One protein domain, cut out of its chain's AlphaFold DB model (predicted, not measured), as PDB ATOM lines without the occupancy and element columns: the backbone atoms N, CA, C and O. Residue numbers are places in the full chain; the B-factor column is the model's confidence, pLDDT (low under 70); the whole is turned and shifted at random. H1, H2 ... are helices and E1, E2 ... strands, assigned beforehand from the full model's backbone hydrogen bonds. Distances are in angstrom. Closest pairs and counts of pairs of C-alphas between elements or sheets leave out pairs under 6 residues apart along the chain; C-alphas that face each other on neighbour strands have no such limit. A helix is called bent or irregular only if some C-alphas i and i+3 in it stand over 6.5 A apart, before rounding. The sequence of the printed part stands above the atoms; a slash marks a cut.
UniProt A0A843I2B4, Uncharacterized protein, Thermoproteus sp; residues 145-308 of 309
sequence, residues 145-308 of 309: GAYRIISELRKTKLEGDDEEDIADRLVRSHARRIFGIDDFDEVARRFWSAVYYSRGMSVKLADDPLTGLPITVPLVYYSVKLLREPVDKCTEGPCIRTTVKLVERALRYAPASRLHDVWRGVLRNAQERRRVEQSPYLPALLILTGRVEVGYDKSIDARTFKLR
ATOM      1  N   GLY A 145      -4.948   2.032  -5.228       91.12
ATOM      2  CA  GLY A 145      -4.566   1.562  -3.890       91.12
ATOM      3  C   GLY A 145      -4.635   2.668  -2.833       91.12
ATOM      4  O   GLY A 145      -5.199   2.466  -1.759       91.12
ATOM      5  N   ALA A 146      -4.123   3.857  -3.166       94.25
ATOM      6  CA  ALA A 146      -4.191   5.024  -2.291       94.25
ATOM      7  C   ALA A 146      -5.630   5.551  -2.165       94.25
ATOM      8  O   ALA A 146      -6.080   5.828  -1.056       94.25
ATOM      9  N   TYR A 147      -6.377   5.613  -3.273       93.81
ATOM     10  CA  TYR A 147      -7.785   6.011  -3.270       93.81
ATOM     11  C   TYR A 147      -8.637   5.121  -2.363       93.81
ATOM     12  O   TYR A 147      -9.416   5.645  -1.576       93.81
ATOM     13  N   ARG A 148      -8.471   3.792  -2.423       91.75
ATOM     14  CA  ARG A 148      -9.233   2.855  -1.585       91.75
ATOM     15  C   ARG A 148      -9.004   3.120  -0.097       91.75
ATOM     16  O   ARG A 148      -9.970   3.217   0.646       91.75
ATOM     17  N   ILE A 149      -7.742   3.259   0.316       93.19
ATOM     18  CA  ILE A 149      -7.384   3.531   1.717       93.19
ATOM     19  C   ILE A 149      -8.006   4.852   2.177       93.19
ATOM     20  O   ILE A 149      -8.653   4.891   3.215       93.19
ATOM     21  N   ILE A 150      -7.848   5.920   1.390       94.25
ATOM     22  CA  ILE A 150      -8.364   7.251   1.732       94.25
ATOM     23  C   ILE A 150      -9.899   7.258   1.766       94.25
ATOM     24  O   ILE A 150     -10.484   7.802   2.695       94.25
ATOM     25  N   SER A 151     -10.557   6.639   0.785       92.00
ATOM     26  CA  SER A 151     -12.020   6.562   0.712       92.00
ATOM     27  C   SER A 151     -12.609   5.780   1.890       92.00
ATOM     28  O   SER A 151     -13.523   6.263   2.552       92.00
ATOM     29  N   GLU A 152     -12.053   4.611   2.224       91.06
ATOM     30  CA  GLU A 152     -12.535   3.828   3.370       91.06
ATOM     31  C   GLU A 152     -12.208   4.486   4.716       91.06
ATOM     32  O   GLU A 152     -13.023   4.417   5.637       91.06
ATOM     33  N   LEU A 153     -11.075   5.187   4.831       91.88
ATOM     34  CA  LEU A 153     -10.772   5.985   6.019       91.88
ATOM     35  C   LEU A 153     -11.800   7.109   6.212       91.88
ATOM     36  O   LEU A 153     -12.313   7.259   7.312       91.88
ATOM     37  N   ARG A 154     -12.177   7.834   5.149       91.00
ATOM     38  CA  ARG A 154     -13.213   8.887   5.208       91.00
ATOM     39  C   ARG A 154     -14.585   8.362   5.632       91.00
ATOM     40  O   ARG A 154     -15.350   9.089   6.254       91.00
ATOM     41  N   LYS A 155     -14.910   7.113   5.284       88.12
ATOM     42  CA  LYS A 155     -16.151   6.443   5.712       88.12
ATOM     43  C   LYS A 155     -16.107   5.992   7.173       88.12
ATOM     44  O   LYS A 155     -17.136   5.588   7.715       88.12
ATOM     45  N   THR A 156     -14.929   5.992   7.787       87.12
ATOM     46  CA  THR A 156     -14.730   5.557   9.165       87.12
ATOM     47  C   THR A 156     -14.873   6.758  10.086       87.12
ATOM     48  O   THR A 156     -14.223   7.782   9.892       87.12
ATOM     49  N   LYS A 157     -15.736   6.647  11.098       81.75
ATOM     50  CA  LYS A 157     -15.865   7.693  12.111       81.75
ATOM     51  C   LYS A 157     -14.648   7.643  13.025       81.75
ATOM     52  O   LYS A 157     -14.418   6.636  13.692       81.75
ATOM     53  N   LEU A 158     -13.865   8.718  13.030       84.00
ATOM     54  CA  LEU A 158     -12.827   8.911  14.034       84.00
ATOM     55  C   LEU A 158     -13.523   9.313  15.333       84.00
ATOM     56  O   LEU A 158     -14.124  10.378  15.408       84.00
ATOM     57  N   GLU A 159     -13.485   8.446  16.336       86.31
ATOM     58  CA  GLU A 159     -14.129   8.669  17.629       86.31
ATOM     59  C   GLU A 159     -13.142   8.306  18.735       86.31
ATOM     60  O   GLU A 159     -12.477   7.272  18.655       86.31
ATOM     61  N   GLY A 160     -13.068   9.141  19.766       87.62
ATOM     62  CA  GLY A 160     -12.139   8.987  20.881       87.62
ATOM     63  C   GLY A 160     -11.580  10.329  21.341       87.62
ATOM     64  O   GLY A 160     -11.610  11.306  20.586       87.62
ATOM     65  N   ASP A 161     -11.079  10.330  22.573       88.06
ATOM     66  CA  ASP A 161     -10.492  11.497  23.240       88.06
ATOM     67  C   ASP A 161      -8.956  11.408  23.330       88.06
ATOM     68  O   ASP A 161      -8.295  12.403  23.623       88.06
ATOM     69  N   ASP A 162      -8.395  10.234  23.025       92.75
ATOM     70  CA  ASP A 162      -6.966   9.924  23.076       92.75
ATOM     71  C   ASP A 162      -6.452   9.413  21.719       92.75
ATOM     72  O   ASP A 162      -7.116   8.638  21.022       92.75
ATOM     73  N   GLU A 163      -5.276   9.884  21.309       94.81
ATOM     74  CA  GLU A 163      -4.698   9.576  20.004       94.81
ATOM     75  C   GLU A 163      -4.236   8.126  19.831       94.81
ATOM     76  O   GLU A 163      -4.323   7.603  18.714       94.81
ATOM     77  N   GLU A 164      -3.761   7.477  20.898       92.94
ATOM     78  CA  GLU A 164      -3.351   6.075  20.862       92.94
ATOM     79  C   GLU A 164      -4.584   5.186  20.742       92.94
ATOM     80  O   GLU A 164      -4.617   4.310  19.877       92.94
ATOM     81  N   ASP A 165      -5.638   5.481  21.508       92.69
ATOM     82  CA  ASP A 165      -6.916   4.771  21.434       92.69
ATOM     83  C   ASP A 165      -7.568   4.894  20.049       92.69
ATOM     84  O   ASP A 165      -8.098   3.917  19.510       92.69
ATOM     85  N   ILE A 166      -7.534   6.085  19.435       93.88
ATOM     86  CA  ILE A 166      -8.058   6.285  18.074       93.88
ATOM     87  C   ILE A 166      -7.239   5.471  17.065       93.88
ATOM     88  O   ILE A 166      -7.817   4.804  16.198       93.88
ATOM     89  N   ALA A 167      -5.906   5.510  17.153       91.88
ATOM     90  CA  ALA A 167      -5.034   4.765  16.249       91.88
ATOM     91  C   ALA A 167      -5.209   3.243  16.411       91.88
ATOM     92  O   ALA A 167      -5.352   2.534  15.413       91.88
ATOM     93  N   ASP A 168      -5.269   2.745  17.648       90.25
ATOM     94  CA  ASP A 168      -5.495   1.333  17.963       90.25
ATOM     95  C   ASP A 168      -6.876   0.871  17.484       90.25
ATOM     96  O   ASP A 168      -6.986  -0.174  16.844       90.25
ATOM     97  N   ARG A 169      -7.927   1.681  17.666       90.06
ATOM     98  CA  ARG A 169      -9.271   1.382  17.146       90.06
ATOM     99  C   ARG A 169      -9.295   1.284  15.624       90.06
ATOM    100  O   ARG A 169      -9.907   0.363  15.078       90.06
ATOM    101  N   LEU A 170      -8.619   2.195  14.922       89.31
ATOM    102  CA  LEU A 170      -8.488   2.121  13.463       89.31
ATOM    103  C   LEU A 170      -7.830   0.812  13.023       89.31
ATOM    104  O   LEU A 170      -8.259   0.215  12.033       89.31
ATOM    105  N   VAL A 171      -6.835   0.337  13.771       87.81
ATOM    106  CA  VAL A 171      -6.178  -0.938  13.484       87.81
ATOM    107  C   VAL A 171      -7.104  -2.110  13.823       87.81
ATOM    108  O   VAL A 171      -7.445  -2.901  12.951       87.81
ATOM    109  N   ARG A 172      -7.583  -2.221  15.062       85.50
ATOM    110  CA  ARG A 172      -8.328  -3.402  15.526       85.50
ATOM    111  C   ARG A 172      -9.697  -3.559  14.878       85.50
ATOM    112  O   ARG A 172     -10.120  -4.678  14.606       85.50
ATOM    113  N   SER A 173     -10.412  -2.458  14.657       85.12
ATOM    114  CA  SER A 173     -11.806  -2.494  14.197       85.12
ATOM    115  C   SER A 173     -11.954  -2.269  12.696       85.12
ATOM    116  O   SER A 173     -12.954  -2.685  12.107       85.12
ATOM    117  N   HIS A 174     -10.981  -1.611  12.061       86.38
ATOM    118  CA  HIS A 174     -11.124  -1.163  10.678       86.38
ATOM    119  C   HIS A 174     -10.000  -1.620   9.747       86.38
ATOM    120  O   HIS A 174     -10.151  -1.454   8.531       86.38
ATOM    121  N   ALA A 175      -8.924  -2.249  10.241       84.69
ATOM    122  CA  ALA A 175      -7.787  -2.564   9.385       84.69
ATOM    123  C   ALA A 175      -8.128  -3.515   8.239       84.69
ATOM    124  O   ALA A 175      -7.842  -3.202   7.077       84.69
ATOM    125  N   ARG A 176      -8.858  -4.604   8.511       84.94
ATOM    126  CA  ARG A 176      -9.354  -5.497   7.458       84.94
ATOM    127  C   ARG A 176     -10.140  -4.772   6.373       84.94
ATOM    128  O   ARG A 176     -10.016  -5.108   5.198       84.94
ATOM    129  N   ARG A 177     -10.944  -3.774   6.741       85.50
ATOM    130  CA  ARG A 177     -11.781  -3.022   5.799       85.50
ATOM    131  C   ARG A 177     -10.962  -2.013   4.989       85.50
ATOM    132  O   ARG A 177     -11.045  -2.006   3.765       85.50
ATOM    133  N   ILE A 178     -10.166  -1.182   5.659       82.56
ATOM    134  CA  ILE A 178      -9.416  -0.081   5.036       82.56
ATOM    135  C   ILE A 178      -8.182  -0.620   4.295       82.56
ATOM    136  O   ILE A 178      -7.919  -0.309   3.124       82.56
ATOM    137  N   PHE A 179      -7.415  -1.471   4.972       85.56
ATOM    138  CA  PHE A 179      -6.118  -1.953   4.514       85.56
ATOM    139  C   PHE A 179      -6.192  -3.358   3.921       85.56
ATOM    140  O   PHE A 179      -5.366  -3.671   3.063       85.56
ATOM    141  N   GLY A 180      -7.209  -4.165   4.232       81.44
ATOM    142  CA  GLY A 180      -7.316  -5.546   3.738       81.44
ATOM    143  C   GLY A 180      -6.439  -6.537   4.502       81.44
ATOM    144  O   GLY A 180      -6.168  -7.614   3.976       81.44
ATOM    145  N   ILE A 181      -5.932  -6.143   5.669       86.25
ATOM    146  CA  ILE A 181      -5.039  -6.919   6.533       86.25
ATOM    147  C   ILE A 181      -5.183  -6.425   7.974       86.25
ATOM    148  O   ILE A 181      -5.567  -5.274   8.154       86.25
ATOM    149  N   ASP A 182      -4.844  -7.264   8.954       81.50
ATOM    150  CA  ASP A 182      -4.950  -6.968  10.394       81.50
ATOM    151  C   ASP A 182      -3.577  -6.883  11.100       81.50
ATOM    152  O   ASP A 182      -3.501  -6.776  12.319       81.50
ATOM    153  N   ASP A 183      -2.484  -6.910  10.332       87.31
ATOM    154  CA  ASP A 183      -1.114  -6.744  10.829       87.31
ATOM    155  C   ASP A 183      -0.753  -5.255  10.957       87.31
ATOM    156  O   ASP A 183      -0.854  -4.503   9.982       87.31
ATOM    157  N   PHE A 184      -0.341  -4.824  12.154       83.81
ATOM    158  CA  PHE A 184      -0.102  -3.410  12.471       83.81
ATOM    159  C   PHE A 184       1.001  -2.783  11.605       83.81
ATOM    160  O   PHE A 184       0.823  -1.681  11.076       83.81
ATOM    161  N   ASP A 185       2.124  -3.477  11.424       87.56
ATOM    162  CA  ASP A 185       3.265  -2.949  10.672       87.56
ATOM    163  C   ASP A 185       2.916  -2.792   9.186       87.56
ATOM    164  O   ASP A 185       3.234  -1.777   8.553       87.56
ATOM    165  N   GLU A 186       2.180  -3.751   8.627       91.62
ATOM    166  CA  GLU A 186       1.670  -3.664   7.267       91.62
ATOM    167  C   GLU A 186       0.609  -2.561   7.110       91.62
ATOM    168  O   GLU A 186       0.602  -1.866   6.087       91.62
ATOM    169  N   VAL A 187      -0.270  -2.358   8.102       92.69
ATOM    170  CA  VAL A 187      -1.226  -1.236   8.127       92.69
ATOM    171  C   VAL A 187      -0.480   0.091   8.048       92.69
ATOM    172  O   VAL A 187      -0.745   0.890   7.141       92.69
ATOM    173  N   ALA A 188       0.506   0.295   8.923       93.06
ATOM    174  CA  ALA A 188       1.331   1.495   8.935       93.06
ATOM    175  C   ALA A 188       2.058   1.697   7.600       93.06
ATOM    176  O   ALA A 188       2.042   2.791   7.021       93.06
ATOM    177  N   ARG A 189       2.625   0.623   7.032       94.88
ATOM    178  CA  ARG A 189       3.291   0.657   5.725       94.88
ATOM    179  C   ARG A 189       2.336   1.054   4.601       94.88
ATOM    180  O   ARG A 189       2.699   1.886   3.762       94.88
ATOM    181  N   ARG A 190       1.126   0.484   4.552       95.00
ATOM    182  CA  ARG A 190       0.109   0.793   3.530       95.00
ATOM    183  C   ARG A 190      -0.412   2.214   3.670       95.00
ATOM    184  O   ARG A 190      -0.483   2.925   2.665       95.00
ATOM    185  N   PHE A 191      -0.715   2.643   4.893       96.38
ATOM    186  CA  PHE A 191      -1.158   4.003   5.175       96.38
ATOM    187  C   PHE A 191      -0.094   5.024   4.762       96.38
ATOM    188  O   PHE A 191      -0.366   5.918   3.958       96.38
ATOM    189  N   TRP A 192       1.154   4.831   5.199       96.94
ATOM    190  CA  TRP A 192       2.259   5.696   4.798       96.94
ATOM    191  C   TRP A 192       2.499   5.686   3.284       96.94
ATOM    192  O   TRP A 192       2.774   6.733   2.702       96.94
ATOM    193  N   SER A 193       2.369   4.535   2.617       96.44
ATOM    194  CA  SER A 193       2.506   4.449   1.156       96.44
ATOM    195  C   SER A 193       1.448   5.290   0.437       96.44
ATOM    196  O   SER A 193       1.775   5.992  -0.522       96.44
ATOM    197  N   ALA A 194       0.199   5.279   0.921       96.50
ATOM    198  CA  ALA A 194      -0.880   6.109   0.386       96.50
ATOM    199  C   ALA A 194      -0.620   7.609   0.613       96.50
ATOM    200  O   ALA A 194      -0.758   8.410  -0.319       96.50
ATOM    201  N   VAL A 195      -0.171   7.976   1.818       97.62
ATOM    202  CA  VAL A 195       0.231   9.345   2.180       97.62
ATOM    203  C   VAL A 195       1.391   9.823   1.298       97.62
ATOM    204  O   VAL A 195       1.321  10.887   0.688       97.62
ATOM    205  N   TYR A 196       2.441   9.015   1.152       97.00
ATOM    206  CA  TYR A 196       3.614   9.342   0.345       97.00
ATOM    207  C   TYR A 196       3.276   9.513  -1.137       97.00
ATOM    208  O   TYR A 196       3.737  10.468  -1.770       97.00
ATOM    209  N   TYR A 197       2.473   8.601  -1.696       96.44
ATOM    210  CA  TYR A 197       2.018   8.673  -3.085       96.44
ATOM    211  C   TYR A 197       1.248   9.971  -3.350       96.44
ATOM    212  O   TYR A 197       1.442  10.605  -4.387       96.44
ATOM    213  N   SER A 198       0.434  10.401  -2.383       95.56
ATOM    214  CA  SER A 198      -0.501  11.518  -2.541       95.56
ATOM    215  C   SER A 198      -0.000  12.840  -1.943       95.56
ATOM    216  O   SER A 198      -0.742  13.813  -1.908       95.56
ATOM    217  N   ARG A 199       1.272  12.915  -1.523       95.94
ATOM    218  CA  ARG A 199       1.880  14.066  -0.818       95.94
ATOM    219  C   ARG A 199       1.773  15.421  -1.527       95.94
ATOM    220  O   ARG A 199       1.845  16.454  -0.873       95.94
ATOM    221  N   GLY A 200       1.659  15.413  -2.856       94.44
ATOM    222  CA  GLY A 200       1.531  16.618  -3.683       94.44
ATOM    223  C   GLY A 200       0.087  17.020  -3.991       94.44
ATOM    224  O   GLY A 200      -0.117  17.960  -4.750       94.44
ATOM    225  N   MET A 201      -0.902  16.301  -3.455       94.44
ATOM    226  CA  MET A 201      -2.327  16.551  -3.674       94.44
ATOM    227  C   MET A 201      -2.982  16.870  -2.333       94.44
ATOM    228  O   MET A 201      -2.818  16.126  -1.368       94.44
ATOM    229  N   SER A 202      -3.748  17.955  -2.264       95.06
ATOM    230  CA  SER A 202      -4.444  18.419  -1.055       95.06
ATOM    231  C   SER A 202      -5.727  17.623  -0.810       95.06
ATOM    232  O   SER A 202      -6.808  18.181  -0.656       95.06
ATOM    233  N   VAL A 203      -5.605  16.295  -0.821       95.00
ATOM    234  CA  VAL A 203      -6.698  15.348  -0.590       95.00
ATOM    235  C   VAL A 203      -6.965  15.271   0.907       95.00
ATOM    236  O   VAL A 203      -6.041  15.027   1.691       95.00
ATOM    237  N   LYS A 204      -8.225  15.431   1.309       95.50
ATOM    238  CA  LYS A 204      -8.651  15.223   2.697       95.50
ATOM    239  C   LYS A 204      -8.551  13.740   3.106       95.50
ATOM    240  O   LYS A 204      -8.857  12.846   2.321       95.50
ATOM    241  N   LEU A 205      -8.113  13.453   4.322       95.50
ATOM    242  CA  LEU A 205      -8.125  12.115   4.922       95.50
ATOM    243  C   LEU A 205      -9.369  11.926   5.787       95.50
ATOM    244  O   LEU A 205     -10.052  10.919   5.658       95.50
ATOM    245  N   ALA A 206      -9.658  12.920   6.622       94.62
ATOM    246  CA  ALA A 206     -10.820  12.993   7.492       94.62
ATOM    247  C   ALA A 206     -11.067  14.458   7.877       94.62
ATOM    248  O   ALA A 206     -10.181  15.303   7.714       94.62
ATOM    249  N   ASP A 207     -12.254  14.754   8.389       93.75
ATOM    250  CA  ASP A 207     -12.482  15.972   9.165       93.75
ATOM    251  C   ASP A 207     -12.129  15.677  10.623       93.75
ATOM    252  O   ASP A 207     -12.427  14.595  11.123       93.75
ATOM    253  N   ASP A 208     -11.468  16.620  11.286       94.12
ATOM    254  CA  ASP A 208     -11.232  16.598  12.724       94.12
ATOM    255  C   ASP A 208     -12.572  16.842  13.447       94.12
ATOM    256  O   ASP A 208     -13.118  17.940  13.331       94.12
ATOM    257  N   PRO A 209     -13.125  15.864  14.186       93.12
ATOM    258  CA  PRO A 209     -14.406  16.020  14.875       93.12
ATOM    259  C   PRO A 209     -14.432  17.123  15.939       93.12
ATOM    260  O   PRO A 209     -15.488  17.705  16.178       93.12
ATOM    261  N   LEU A 210     -13.295  17.432  16.575       93.44
ATOM    262  CA  LEU A 210     -13.230  18.445  17.629       93.44
ATOM    263  C   LEU A 210     -13.176  19.858  17.050       93.44
ATOM    264  O   LEU A 210     -13.784  20.779  17.600       93.44
ATOM    265  N   THR A 211     -12.422  20.057  15.968       93.75
ATOM    266  CA  THR A 211     -12.176  21.391  15.392       93.75
ATOM    267  C   THR A 211     -12.994  21.678  14.131       93.75
ATOM    268  O   THR A 211     -13.176  22.841  13.777       93.75
ATOM    269  N   GLY A 212     -13.508  20.645  13.463       93.62
ATOM    270  CA  GLY A 212     -14.133  20.726  12.141       93.62
ATOM    271  C   GLY A 212     -13.133  20.923  10.998       93.62
ATOM    272  O   GLY A 212     -13.539  21.206   9.871       93.62
ATOM    273  N   LEU A 213     -11.825  20.830  11.267       95.44
ATOM    274  CA  LEU A 213     -10.787  21.133  10.285       95.44
ATOM    275  C   LEU A 213     -10.445  19.933   9.397       95.44
ATOM    276  O   LEU A 213     -10.353  18.806   9.882       95.44
ATOM    277  N   PRO A 214     -10.171  20.152   8.100       95.62
ATOM    278  CA  PRO A 214      -9.857  19.066   7.183       95.62
ATOM    279  C   PRO A 214      -8.421  18.576   7.400       95.62
ATOM    280  O   PRO A 214      -7.464  19.274   7.058       95.62
ATOM    281  N   ILE A 215      -8.224  17.362   7.911       97.31
ATOM    282  CA  ILE A 215      -6.887  16.760   7.973       97.31
ATOM    283  C   ILE A 215      -6.539  16.241   6.579       97.31
ATOM    284  O   ILE A 215      -7.226  15.373   6.048       97.31
ATOM    285  N   THR A 216      -5.481  16.763   5.960       97.75
ATOM    286  CA  THR A 216      -5.102  16.431   4.576       97.75
ATOM    287  C   THR A 216      -3.867  15.535   4.505       97.75
ATOM    288  O   THR A 216      -3.050  15.484   5.428       97.75
ATOM    289  N   VAL A 217      -3.684  14.847   3.373       97.75
ATOM    290  CA  VAL A 217      -2.471  14.054   3.119       97.75
ATOM    291  C   VAL A 217      -1.188  14.887   3.264       97.75
ATOM    292  O   VAL A 217      -0.271  14.423   3.951       97.75
ATOM    293  N   PRO A 218      -1.072  16.099   2.676       97.62
ATOM    294  CA  PRO A 218       0.132  16.905   2.828       97.62
ATOM    295  C   PRO A 218       0.422  17.272   4.285       97.62
ATOM    296  O   PRO A 218       1.586  17.242   4.679       97.62
ATOM    297  N   LEU A 219      -0.601  17.547   5.104       97.50
ATOM    298  CA  LEU A 219      -0.402  17.820   6.530       97.50
ATOM    299  C   LEU A 219       0.265  16.642   7.246       97.50
ATOM    300  O   LEU A 219       1.263  16.847   7.934       97.50
ATOM    301  N   VAL A 220      -0.208  15.411   7.027       98.06
ATOM    302  CA  VAL A 220       0.411  14.205   7.606       98.06
ATOM    303  C   VAL A 220       1.832  14.011   7.068       98.06
ATOM    304  O   VAL A 220       2.779  13.860   7.840       98.06
ATOM    305  N   TYR A 221       2.014  14.070   5.745       98.31
ATOM    306  CA  TYR A 221       3.314  13.844   5.115       98.31
ATOM    307  C   TYR A 221       4.385  14.834   5.592       98.31
ATOM    308  O   TYR A 221       5.484  14.427   5.980       98.31
ATOM    309  N   TYR A 222       4.084  16.136   5.559       97.88
ATOM    310  CA  TYR A 222       5.052  17.169   5.919       97.88
ATOM    311  C   TYR A 222       5.291  17.242   7.424       97.88
ATOM    312  O   TYR A 222       6.418  17.535   7.815       97.88
ATOM    313  N   SER A 223       4.310  16.879   8.255       97.06
ATOM    314  CA  SER A 223       4.531  16.689   9.694       97.06
ATOM    315  C   SER A 223       5.594  15.619   9.946       97.06
ATOM    316  O   SER A 223       6.597  15.896  10.594       97.06
ATOM    317  N   VAL A 224       5.464  14.434   9.336       97.00
ATOM    318  CA  VAL A 224       6.482  13.371   9.445       97.00
ATOM    319  C   VAL A 224       7.831  13.817   8.872       97.00
ATOM    320  O   VAL A 224       8.881  13.515   9.438       97.00
ATOM    321  N   LYS A 225       7.831  14.546   7.747       95.88
ATOM    322  CA  LYS A 225       9.065  15.061   7.132       95.88
ATOM    323  C   LYS A 225       9.822  15.996   8.082       95.88
ATOM    324  O   LYS A 225      11.038  15.882   8.177       95.88
ATOM    325  N   LEU A 226       9.114  16.887   8.772       94.88
ATOM    326  CA  LEU A 226       9.695  17.854   9.706       94.88
ATOM    327  C   LEU A 226      10.330  17.200  10.933       94.88
ATOM    328  O   LEU A 226      11.296  17.729  11.473       94.88
ATOM    329  N   LEU A 227       9.829  16.039  11.348       93.62
ATOM    330  CA  LEU A 227      10.376  15.299  12.484       93.62
ATOM    331  C   LEU A 227      11.723  14.618  12.185       93.62
ATOM    332  O   LEU A 227      12.352  14.120  13.111       93.62
ATOM    333  N   ARG A 228      12.190  14.604  10.924       89.19
ATOM    334  CA  ARG A 228      13.536  14.111  10.556       89.19
ATOM    335  C   ARG A 228      14.653  15.037  11.012       89.19
ATOM    336  O   ARG A 228      15.726  14.565  11.361       89.19
ATOM    337  N   GLU A 229      14.383  16.335  11.010       85.75
ATOM    338  CA  GLU A 229      15.321  17.380  11.422       85.75
ATOM    339  C   GLU A 229      14.579  18.361  12.340       85.75
ATOM    340  O   GLU A 229      14.309  19.508  11.969       85.75
ATOM    341  N   PRO A 230      14.153  17.897  13.527       81.50
ATOM    342  CA  PRO A 230      13.344  18.710  14.411       81.50
ATOM    343  C   PRO A 230      14.196  19.831  15.016       81.50
ATOM    344  O   PRO A 230      15.321  19.624  15.469       81.50
ATOM    345  N   VAL A 231      13.636  21.038  15.017       78.94
ATOM    346  CA  VAL A 231      14.339  22.259  15.443       78.94
ATOM    347  C   VAL A 231      14.303  22.442  16.967       78.94
ATOM    348  O   VAL A 231      15.154  23.139  17.519       78.94
ATOM    349  N   ASP A 232      13.341  21.826  17.666       83.69
ATOM    350  CA  ASP A 232      13.176  22.005  19.111       83.69
ATOM    351  C   ASP A 232      13.909  20.889  19.889       83.69
ATOM    352  O   ASP A 232      14.089  19.770  19.403       83.69
ATOM    353  N   LYS A 233      14.321  21.179  21.130       80.88
ATOM    354  CA  LYS A 233      14.890  20.189  22.062       80.88
ATOM    355  C   LYS A 233      13.871  19.865  23.152       80.88
ATOM    356  O   LYS A 233      13.476  20.771  23.883       80.88
ATOM    357  N   CYS A 234      13.446  18.613  23.274       81.50
ATOM    358  CA  CYS A 234      12.691  18.086  24.415       81.50
ATOM    359  C   CYS A 234      13.633  17.356  25.382       81.50
ATOM    360  O   CYS A 234      14.795  17.107  25.061       81.50
ATOM    361  N   THR A 235      13.120  16.986  26.556       75.88
ATOM    362  CA  THR A 235      13.856  16.236  27.589       75.88
ATOM    363  C   THR A 235      14.448  14.926  27.057       75.88
ATOM    364  O   THR A 235      15.574  14.580  27.396       75.88
ATOM    365  N   GLU A 236      13.735  14.234  26.166       74.19
ATOM    366  CA  GLU A 236      14.147  12.942  25.588       74.19
ATOM    367  C   GLU A 236      14.909  13.061  24.255       74.19
ATOM    368  O   GLU A 236      15.234  12.054  23.619       74.19
ATOM    369  N   GLY A 237      15.200  14.288  23.810       80.75
ATOM    370  CA  GLY A 237      15.925  14.558  22.570       80.75
ATOM    371  C   GLY A 237      15.204  15.512  21.610       80.75
ATOM    372  O   GLY A 237      14.275  16.221  22.003       80.75
ATOM    373  N   PRO A 238      15.661  15.587  20.348       85.44
ATOM    374  CA  PRO A 238      15.092  16.479  19.342       85.44
ATOM    375  C   PRO A 238      13.617  16.150  19.039       85.44
ATOM    376  O   PRO A 238      13.270  14.992  18.811       85.44
ATOM    377  N   CYS A 239      12.750  17.164  19.041       90.12
ATOM    378  CA  CYS A 239      11.293  17.016  18.924       90.12
ATOM    379  C   CYS A 239      10.645  18.258  18.284       90.12
ATOM    380  O   CYS A 239      11.290  19.290  18.084       90.12
ATOM    381  N   ILE A 240       9.342  18.203  18.018       91.75
ATOM    382  CA  ILE A 240       8.519  19.406  17.831       91.75
ATOM    383  C   ILE A 240       7.576  19.528  19.024       91.75
ATOM    384  O   ILE A 240       6.844  18.589  19.340       91.75
ATOM    385  N   ARG A 241       7.612  20.684  19.696       88.75
ATOM    386  CA  ARG A 241       6.730  20.967  20.834       88.75
ATOM    387  C   ARG A 241       5.402  21.512  20.315       88.75
ATOM    388  O   ARG A 241       5.436  22.522  19.615       88.75
ATOM    389  N   THR A 242       4.273  20.943  20.734       93.19
ATOM    390  CA  THR A 242       2.887  21.358  20.418       93.19
ATOM    391  C   THR A 242       2.382  20.983  19.017       93.19
ATOM    392  O   THR A 242       3.139  20.985  18.038       93.19
ATOM    393  N   THR A 243       1.083  20.688  18.917       95.44
ATOM    394  CA  THR A 243       0.405  20.327  17.662       95.44
ATOM    395  C   THR A 243       0.363  21.523  16.716       95.44
ATOM    396  O   THR A 243       0.624  21.385  15.521       95.44
ATOM    397  N   VAL A 244       0.122  22.731  17.235       96.00
ATOM    398  CA  VAL A 244       0.049  23.945  16.420       96.00
ATOM    399  C   VAL A 244       1.379  24.228  15.731       96.00
ATOM    400  O   VAL A 244       1.376  24.469  14.526       96.00
ATOM    401  N   LYS A 245       2.525  24.150  16.427       95.06
ATOM    402  CA  LYS A 245       3.828  24.380  15.766       95.06
ATOM    403  C   LYS A 245       4.095  23.363  14.662       95.06
ATOM    404  O   LYS A 245       4.664  23.728  13.629       95.06
ATOM    405  N   LEU A 246       3.707  22.104  14.872       96.25
ATOM    406  CA  LEU A 246       3.840  21.057  13.863       96.25
ATOM    407  C   LEU A 246       3.025  21.408  12.613       96.25
ATOM    408  O   LEU A 246       3.578  21.435  11.512       96.25
ATOM    409  N   VAL A 247       1.750  21.764  12.793       97.00
ATOM    410  CA  VAL A 247       0.847  22.141  11.699       97.00
ATOM    411  C   VAL A 247       1.323  23.415  10.993       97.00
ATOM    412  O   VAL A 247       1.427  23.428   9.769       97.00
ATOM    413  N   GLU A 248       1.680  24.472  11.728       96.38
ATOM    414  CA  GLU A 248       2.184  25.730  11.156       96.38
ATOM    415  C   GLU A 248       3.410  25.505  10.270       96.38
ATOM    416  O   GLU A 248       3.515  26.089   9.189       96.38
ATOM    417  N   ARG A 249       4.345  24.659  10.717       95.81
ATOM    418  CA  ARG A 249       5.540  24.318   9.942       95.81
ATOM    419  C   ARG A 249       5.178  23.437   8.745       95.81
ATOM    420  O   ARG A 249       5.677  23.699   7.653       95.81
ATOM    421  N   ALA A 250       4.301  22.445   8.908       96.75
ATOM    422  CA  ALA A 250       3.879  21.556   7.821       96.75
ATOM    423  C   ALA A 250       3.182  22.333   6.690       96.75
ATOM    424  O   ALA A 250       3.484  22.128   5.512       96.75
ATOM    425  N   LEU A 251       2.334  23.305   7.040       97.12
ATOM    426  CA  LEU A 251       1.618  24.178   6.102       97.12
ATOM    427  C   LEU A 251       2.528  25.062   5.238       97.12
ATOM    428  O   LEU A 251       2.061  25.566   4.214       97.12
ATOM    429  N   ARG A 252       3.799  25.268   5.616       96.00
ATOM    430  CA  ARG A 252       4.782  25.995   4.785       96.00
ATOM    431  C   ARG A 252       5.242  25.182   3.579       96.00
ATOM    432  O   ARG A 252       5.671  25.764   2.591       96.00
ATOM    433  N   TYR A 253       5.166  23.856   3.668       96.00
ATOM    434  CA  TYR A 253       5.566  22.942   2.596       96.00
ATOM    435  C   TYR A 253       4.372  22.351   1.844       96.00
ATOM    436  O   TYR A 253       4.547  21.822   0.748       96.00
ATOM    437  N   ALA A 254       3.174  22.418   2.430       95.12
ATOM    438  CA  ALA A 254       1.954  21.929   1.812       95.12
ATOM    439  C   ALA A 254       1.603  22.725   0.533       95.12
ATOM    440  O   ALA A 254       1.792  23.944   0.504       95.12
ATOM    441  N   PRO A 255       1.059  22.066  -0.511       94.38
ATOM    442  CA  PRO A 255       0.626  22.740  -1.731       94.38
ATOM    443  C   PRO A 255      -0.449  23.798  -1.450       94.38
ATOM    444  O   PRO A 255      -1.175  23.725  -0.456       94.38
ATOM    445  N   ALA A 256      -0.565  24.794  -2.327       92.50
ATOM    446  CA  ALA A 256      -1.623  25.795  -2.222       92.50
ATOM    447  C   ALA A 256      -3.001  25.130  -2.387       92.50
ATOM    448  O   ALA A 256      -3.225  24.376  -3.333       92.50
ATOM    449  N   SER A 257      -3.904  25.373  -1.437       94.31
ATOM    450  CA  SER A 257      -5.243  24.783  -1.397       94.31
ATOM    451  C   SER A 257      -6.105  25.540  -0.395       94.31
ATOM    452  O   SER A 257      -5.624  25.927   0.674       94.31
ATOM    453  N   ARG A 258      -7.399  25.664  -0.708       93.50
ATOM    454  CA  ARG A 258      -8.395  26.291   0.172       93.50
ATOM    455  C   ARG A 258      -8.477  25.592   1.530       93.50
ATOM    456  O   ARG A 258      -8.621  26.261   2.544       93.50
ATOM    457  N   LEU A 259      -8.303  24.267   1.570       95.19
ATOM    458  CA  LEU A 259      -8.288  23.494   2.819       95.19
ATOM    459  C   LEU A 259      -7.139  23.924   3.740       95.19
ATOM    460  O   LEU A 259      -7.311  24.053   4.948       95.19
ATOM    461  N   HIS A 260      -5.959  24.179   3.170       96.88
ATOM    462  CA  HIS A 260      -4.802  24.657   3.927       96.88
ATOM    463  C   HIS A 260      -4.956  26.126   4.340       96.88
ATOM    464  O   HIS A 260      -4.456  26.516   5.395       96.88
ATOM    465  N   ASP A 261      -5.670  26.936   3.559       95.94
ATOM    466  CA  ASP A 261      -5.979  28.320   3.927       95.94
ATOM    467  C   ASP A 261      -6.935  28.402   5.121       95.94
ATOM    468  O   ASP A 261      -6.727  29.246   5.994       95.94
ATOM    469  N   VAL A 262      -7.901  27.481   5.232       95.88
ATOM    470  CA  VAL A 262      -8.758  27.347   6.426       95.88
ATOM    471  C   VAL A 262      -7.905  27.108   7.674       95.88
ATOM    472  O   VAL A 262      -8.045  27.831   8.662       95.88
ATOM    473  N   TRP A 263      -6.950  26.174   7.609       96.94
ATOM    474  CA  TRP A 263      -6.002  25.955   8.703       96.94
ATOM    475  C   TRP A 263      -5.194  27.212   9.035       96.94
ATOM    476  O   TRP A 263      -5.119  27.610  10.195       96.94
ATOM    477  N   ARG A 264      -4.608  27.879   8.032       96.12
ATOM    478  CA  ARG A 264      -3.840  29.119   8.250       96.12
ATOM    479  C   ARG A 264      -4.688  30.214   8.895       96.12
ATOM    480  O   ARG A 264      -4.162  30.972   9.706       96.12
ATOM    481  N   GLY A 265      -5.970  30.305   8.542       95.62
ATOM    482  CA  GLY A 265      -6.926  31.228   9.148       95.62
ATOM    483  C   GLY A 265      -7.166  30.922  10.626       95.62
ATOM    484  O   GLY A 265      -6.981  31.799  11.467       95.62
ATOM    485  N   VAL A 266      -7.490  29.667  10.948       94.94
ATOM    486  CA  VAL A 266      -7.737  29.204  12.326       94.94
ATOM    487  C   VAL A 266      -6.522  29.413  13.221       94.94
ATOM    488  O   VAL A 266      -6.651  29.930  14.329       94.94
ATOM    489  N   LEU A 267      -5.320  29.110  12.733       95.38
ATOM    490  CA  LEU A 267      -4.100  29.225  13.534       95.38
ATOM    491  C   LEU A 267      -3.720  30.673  13.888       95.38
ATOM    492  O   LEU A 267      -2.866  30.877  14.749       95.38
ATOM    493  N   ARG A 268      -4.360  31.691  13.296       94.94
ATOM    494  CA  ARG A 268      -4.196  33.098  13.710       94.94
ATOM    495  C   ARG A 268      -5.008  33.453  14.960       94.94
ATOM    496  O   ARG A 268      -4.699  34.450  15.607       94.94
ATOM    497  N   ASN A 269      -6.024  32.663  15.312       94.62
ATOM    498  CA  ASN A 269      -6.896  32.909  16.458       94.62
ATOM    499  C   ASN A 269      -6.422  32.120  17.693       94.62
ATOM    500  O   ASN A 269      -6.294  30.899  17.653       94.62
ATOM    501  N   ALA A 270      -6.196  32.804  18.818       92.12
ATOM    502  CA  ALA A 270      -5.679  32.181  20.039       92.12
ATOM    503  C   ALA A 270      -6.611  31.117  20.656       92.12
ATOM    504  O   ALA A 270      -6.120  30.126  21.195       92.12
ATOM    505  N   GLN A 271      -7.931  31.301  20.584       92.88
ATOM    506  CA  GLN A 271      -8.913  30.344  21.102       92.88
ATOM    507  C   GLN A 271      -8.945  29.076  20.246       92.88
ATOM    508  O   GLN A 271      -8.893  27.969  20.778       92.88
ATOM    509  N   GLU A 272      -8.946  29.232  18.926       94.88
ATOM    510  CA  GLU A 272      -8.929  28.096  18.004       94.88
ATOM    511  C   GLU A 272      -7.609  27.318  18.071       94.88
ATOM    512  O   GLU A 272      -7.616  26.089  18.054       94.88
ATOM    513  N   ARG A 273      -6.470  27.999  18.268       95.25
ATOM    514  CA  ARG A 273      -5.182  27.329  18.533       95.25
ATOM    515  C   ARG A 273      -5.263  26.372  19.724       95.25
ATOM    516  O   ARG A 273      -4.730  25.273  19.640       95.25
ATOM    517  N   ARG A 274      -5.941  26.756  20.813       92.69
ATOM    518  CA  ARG A 274      -6.113  25.879  21.987       92.69
ATOM    519  C   ARG A 274      -6.939  24.637  21.654       92.69
ATOM    520  O   ARG A 274      -6.587  23.553  22.102       92.69
ATOM    521  N   ARG A 275      -7.984  24.775  20.830       94.44
ATOM    522  CA  ARG A 275      -8.776  23.625  20.354       94.44
ATOM    523  C   ARG A 275      -7.935  22.675  19.501       94.44
ATOM    524  O   ARG A 275      -8.043  21.464  19.653       94.44
ATOM    525  N   VAL A 276      -7.060  23.219  18.651       95.25
ATOM    526  CA  VAL A 276      -6.111  22.421  17.856       95.25
ATOM    527  C   VAL A 276      -5.114  21.671  18.745       95.25
ATOM    528  O   VAL A 276      -4.818  20.518  18.459       95.25
ATOM    529  N   GLU A 277      -4.616  22.279  19.825       94.56
ATOM    530  CA  GLU A 277      -3.725  21.579  20.768       94.56
ATOM    531  C   GLU A 277      -4.400  20.391  21.457       94.56
ATOM    532  O   GLU A 277      -3.777  19.344  21.639       94.56
ATOM    533  N   GLN A 278      -5.676  20.546  21.810       93.19
ATOM    534  CA  GLN A 278      -6.457  19.515  22.492       93.19
ATOM    535  C   GLN A 278      -6.847  18.359  21.565       93.19
ATOM    536  O   GLN A 278      -7.008  17.241  22.047       93.19
ATOM    537  N   SER A 279      -6.933  18.592  20.253       95.06
ATOM    538  CA  SER A 279      -7.370  17.589  19.277       95.06
ATOM    539  C   SER A 279      -6.433  16.367  19.190       95.06
ATOM    540  O   SER A 279      -5.252  16.528  18.861       95.06
ATOM    541  N   PRO A 280      -6.948  15.135  19.401       95.94
ATOM    542  CA  PRO A 280      -6.174  13.899  19.261       95.94
ATOM    543  C   PRO A 280      -6.130  13.366  17.816       95.94
ATOM    544  O   PRO A 280      -5.370  12.453  17.506       95.94
ATOM    545  N   TYR A 281      -6.916  13.920  16.887       96.75
ATOM    546  CA  TYR A 281      -7.182  13.274  15.595       96.75
ATOM    547  C   TYR A 281      -6.021  13.344  14.596       96.75
ATOM    548  O   TYR A 281      -5.695  12.347  13.949       96.75
ATOM    549  N   LEU A 282      -5.361  14.501  14.467       96.81
ATOM    550  CA  LEU A 282      -4.130  14.587  13.673       96.81
ATOM    551  C   LEU A 282      -3.001  13.750  14.306       96.81
ATOM    552  O   LEU A 282      -2.389  12.975  13.568       96.81
ATOM    553  N   PRO A 283      -2.729  13.841  15.627       97.19
ATOM    554  CA  PRO A 283      -1.798  12.940  16.306       97.19
ATOM    555  C   PRO A 283      -2.076  11.452  16.045       97.19
ATOM    556  O   PRO A 283      -1.154  10.736  15.660       97.19
ATOM    557  N   ALA A 284      -3.332  11.003  16.123       96.88
ATOM    558  CA  ALA A 284      -3.708   9.613  15.853       96.88
ATOM    559  C   ALA A 284      -3.338   9.175  14.428       96.88
ATOM    560  O   ALA A 284      -2.759   8.109  14.214       96.88
ATOM    561  N   LEU A 285      -3.602  10.028  13.430       96.94
ATOM    562  CA  LEU A 285      -3.199   9.758  12.047       96.94
ATOM    563  C   LEU A 285      -1.673   9.780  11.867       96.94
ATOM    564  O   LEU A 285      -1.162   9.075  11.000       96.94
ATOM    565  N   LEU A 286      -0.926  10.540  12.671       97.50
ATOM    566  CA  LEU A 286       0.540  10.491  12.673       97.50
ATOM    567  C   LEU A 286       1.060   9.188  13.290       97.50
ATOM    568  O   LEU A 286       1.959   8.580  12.705       97.50
ATOM    569  N   ILE A 287       0.473   8.718  14.393       96.44
ATOM    570  CA  ILE A 287       0.784   7.413  15.004       96.44
ATOM    571  C   ILE A 287       0.519   6.288  13.999       96.44
ATOM    572  O   ILE A 287       1.382   5.435  13.790       96.44
ATOM    573  N   LEU A 288      -0.611   6.344  13.282       95.19
ATOM    574  CA  LEU A 288      -0.990   5.360  12.263       95.19
ATOM    575  C   LEU A 288       0.036   5.235  11.124       95.19
ATOM    576  O   LEU A 288       0.070   4.229  10.422       95.19
ATOM    577  N   THR A 289       0.914   6.224  10.924       96.25
ATOM    578  CA  THR A 289       2.024   6.091   9.962       96.25
ATOM    579  C   THR A 289       3.096   5.092  10.400       96.25
ATOM    580  O   THR A 289       3.951   4.742   9.585       96.25
ATOM    581  N   GLY A 290       3.107   4.692  11.675       94.06
ATOM    582  CA  GLY A 290       4.158   3.897  12.311       94.06
ATOM    583  C   GLY A 290       5.493   4.633  12.461       94.06
ATOM    584  O   GLY A 290       6.477   4.029  12.873       94.06
ATOM    585  N   ARG A 291       5.558   5.927  12.109       95.00
ATOM    586  CA  ARG A 291       6.801   6.721  12.080       95.00
ATOM    587  C   ARG A 291       6.907   7.746  13.195       95.00
ATOM    588  O   ARG A 291       7.992   8.286  13.386       95.00
ATOM    589  N   VAL A 292       5.805   8.068  13.859       95.69
ATOM    590  CA  VAL A 292       5.738   9.149  14.845       95.69
ATOM    591  C   VAL A 292       5.398   8.561  16.196       95.69
ATOM    592  O   VAL A 292       4.493   7.739  16.302       95.69
ATOM    593  N   GLU A 293       6.129   9.004  17.206       94.00
ATOM    594  CA  GLU A 293       5.803   8.795  18.607       94.00
ATOM    595  C   GLU A 293       5.302  10.128  19.172       94.00
ATOM    596  O   GLU A 293       5.910  11.183  18.930       94.00
ATOM    597  N   VAL A 294       4.171  10.077  19.874       93.94
ATOM    598  CA  VAL A 294       3.554  11.230  20.528       93.94
ATOM    599  C   VAL A 294       3.817  11.096  22.023       93.94
ATOM    600  O   VAL A 294       3.463  10.098  22.632       93.94
ATOM    601  N   GLY A 295       4.506  12.077  22.596       91.44
ATOM    602  CA  GLY A 295       4.746  12.179  24.034       91.44
ATOM    603  C   GLY A 295       4.003  13.367  24.634       91.44
ATOM    604  O   GLY A 295       3.425  14.180  23.911       91.44
ATOM    605  N   TYR A 296       4.099  13.543  25.950       89.44
ATOM    606  CA  TYR A 296       3.449  14.647  26.658       89.44
ATOM    607  C   TYR A 296       4.441  15.441  27.508       89.44
ATOM    608  O   TYR A 296       5.118  14.882  28.372       89.44
ATOM    609  N   ASP A 297       4.511  16.756  27.297       85.62
ATOM    610  CA  ASP A 297       5.309  17.657  28.128       85.62
ATOM    611  C   ASP A 297       4.411  18.339  29.166       85.62
ATOM    612  O   ASP A 297       3.716  19.317  28.879       85.62
ATOM    613  N   LYS A 298       4.462  17.829  30.403       83.75
ATOM    614  CA  LYS A 298       3.687  18.344  31.545       83.75
ATOM    615  C   LYS A 298       3.993  19.805  31.886       83.75
ATOM    616  O   LYS A 298       3.170  20.448  32.526       83.75
ATOM    617  N   SER A 299       5.159  20.337  31.502       82.44
ATOM    618  CA  SER A 299       5.535  21.722  31.830       82.44
ATOM    619  C   SER A 299       4.743  22.762  31.037       82.44
ATOM    620  O   SER A 299       4.569  23.890  31.495       82.44
ATOM    621  N   ILE A 300       4.259  22.376  29.855       81.38
ATOM    622  CA  ILE A 300       3.496  23.230  28.940       81.38
ATOM    623  C   ILE A 300       2.119  22.651  28.608       81.38
ATOM    624  O   ILE A 300       1.429  23.214  27.763       81.38
ATOM    625  N   ASP A 301       1.750  21.547  29.263       84.44
ATOM    626  CA  ASP A 301       0.481  20.837  29.095       84.44
ATOM    627  C   ASP A 301       0.154  20.567  27.616       84.44
ATOM    628  O   ASP A 301      -0.904  20.931  27.105       84.44
ATOM    629  N   ALA A 302       1.131  20.013  26.887       87.38
ATOM    630  CA  ALA A 302       1.024  19.845  25.441       87.38
ATOM    631  C   ALA A 302       1.697  18.575  24.914       87.38
ATOM    632  O   ALA A 302       2.708  18.094  25.440       87.38
ATOM    633  N   ARG A 303       1.174  18.096  23.781       92.62
ATOM    634  CA  ARG A 303       1.750  16.991  23.012       92.62
ATOM    635  C   ARG A 303       3.102  17.380  22.417       92.62
ATOM    636  O   ARG A 303       3.327  18.509  21.969       92.62
ATOM    637  N   THR A 304       4.007  16.416  22.377       93.25
ATOM    638  CA  THR A 304       5.320  16.522  21.740       93.25
ATOM    639  C   THR A 304       5.474  15.412  20.719       93.25
ATOM    640  O   THR A 304       4.975  14.309  20.908       93.25
ATOM    641  N   PHE A 305       6.158  15.709  19.622       95.06
ATOM    642  CA  PHE A 305       6.250  14.798  18.486       95.06
ATOM    643  C   PHE A 305       7.710  14.485  18.188       95.06
ATOM    644  O   PHE A 305       8.536  15.401  18.096       95.06
ATOM    645  N   LYS A 306       8.021  13.205  17.993       94.12
ATOM    646  CA  LYS A 306       9.348  12.721  17.588       94.12
ATOM    647  C   LYS A 306       9.220  11.577  16.585       94.12
ATOM    648  O   LYS A 306       8.164  10.955  16.467       94.12
ATOM    649  N   LEU A 307      10.280  11.316  15.824       92.19
ATOM    650  CA  LEU A 307      10.326  10.106  15.007       92.19
ATOM    651  C   LEU A 307      10.499   8.882  15.900       92.19
ATOM    652  O   LEU A 307      11.337   8.882  16.803       92.19
ATOM    653  N   ARG A 308       9.742   7.833  15.585       88.44
ATOM    654  CA  ARG A 308       9.938   6.500  16.144       88.44
ATOM    655  C   ARG A 308      11.304   5.978  15.685       88.44
ATOM    656  O   ARG A 308      11.628   6.083  14.498       88.44
TER     657      ARG A 308
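Overview. This is residues 145 to 308 of the 309 residues of an uncharacterized protein of Thermoproteus sp (UniProt A0A843I2B4). What does the domain look like? Two short helices, H8 and H4, lie in the middle, between a group of crossed helices, H1, H2 and H3, and a strongly twisted sheet of four strands whose one face is covered by H4, H5 and H8. The small hairpin E1 and E2 lies between H1, next to E1, and H6, next to E2, while H7 lies next to H5. What is it built of? The printed part has 164 residues, with eight named helices and six named strands in the order H1 H2 H3 E1 E2 H4 E3 E4 H5 H6 H7 H8 E5 E6, a mixed class. The larger sheet has the order E3 E4 E6 E5, all antiparallel. How large is it? It is compact, with a radius of gyration of the C-alphas of 14.7 A and spans of 40 by 35 by 28 A.

Arrangement. How do the first helices stand? H1, residues 145 to 154, touches residues 177 to 178 alone of H2, residues 163 to 178, opposite ways at a steep tilt of 57 degrees; the closest C-alphas, of Glu 152 and Ile 178, are 5.3 A apart. H3, residues 184 to 197, touches H1 with its residues 191 to 197 alone, about perpendicular at 74 degrees, the closest C-alphas being those of Ala 146 and Ala 194, 4.4 A apart. What follows? E1, residues 204 to 207, and E2, residues 214 to 216, form an antiparallel hairpin, with N 205 and O 215 within hydrogen-bond range at 2.7 A. H4, residues 217 to 226, touches residues 195 to 196 alone of H3, about perpendicular at 77 degrees, and the closest C-alphas, of Val 195 and Val 217, are 5.5 A apart. How is the larger sheet made? E3, residues 232 to 234, and E4, residues 237 to 241, form a hairpin, with N 234 and O 237 at 2.8 A, and so do E5, residues 292 to 297, and E6, residues 302 to 307, with N 295 and O 304 at 2.8 A. E4 pairs with E6 over its residues 240 to 241, with N 240 and O 305 at 2.9 A. H4, H5, residues 243 to 250, and H8, residues 281 to 287, are on the same face, at heights over the sheet of 10.3 A, 9.7 A and 7.6 A. How do the other helices stand? H8 touches H2, with the closest C-alphas, of Glu 163 and Ala 284, 4.3 A apart. H7, residues 270 to 278, touches H5, closest at the C-alphas of Thr 243 and Glu 277, 5.3 A, and H6, residues 258 to 266, is close to H5 but not clearly touching, closest at the C-alphas of Glu 248 and Arg 264, 7.5 A. Every O i to N i+4 pair is within hydrogen-bond range in H1, H3, H4, H5, H6, H7 and H8, and 10 of 12 are in H2.

Along the chain. Where do the named elements begin and end? H1 begins at C-alpha 145, (-4.566, 1.562, -3.890), and E6 ends at C-alpha 307, (10.326, 10.106, 15.007). Which are long? From first to last C-alpha H3 measures 19.8 A, H2 18.4 A, E6 17.0 A and E5 15.8 A. Is H2 even? It is irregular, with C-alphas 173 and 176 7.8 A apart, and has a kink of 47 degrees near residue 172.

Size, cuts and confidence. How far does it reach? The two C-alphas farthest apart, those of Gly 145 and Ser 299, are 42.2 A apart. Are there cuts, long links or weak places? The printed part has no cut and no long link. The mean pLDDT of the printed part is 92.1, and no printed residue is under 70.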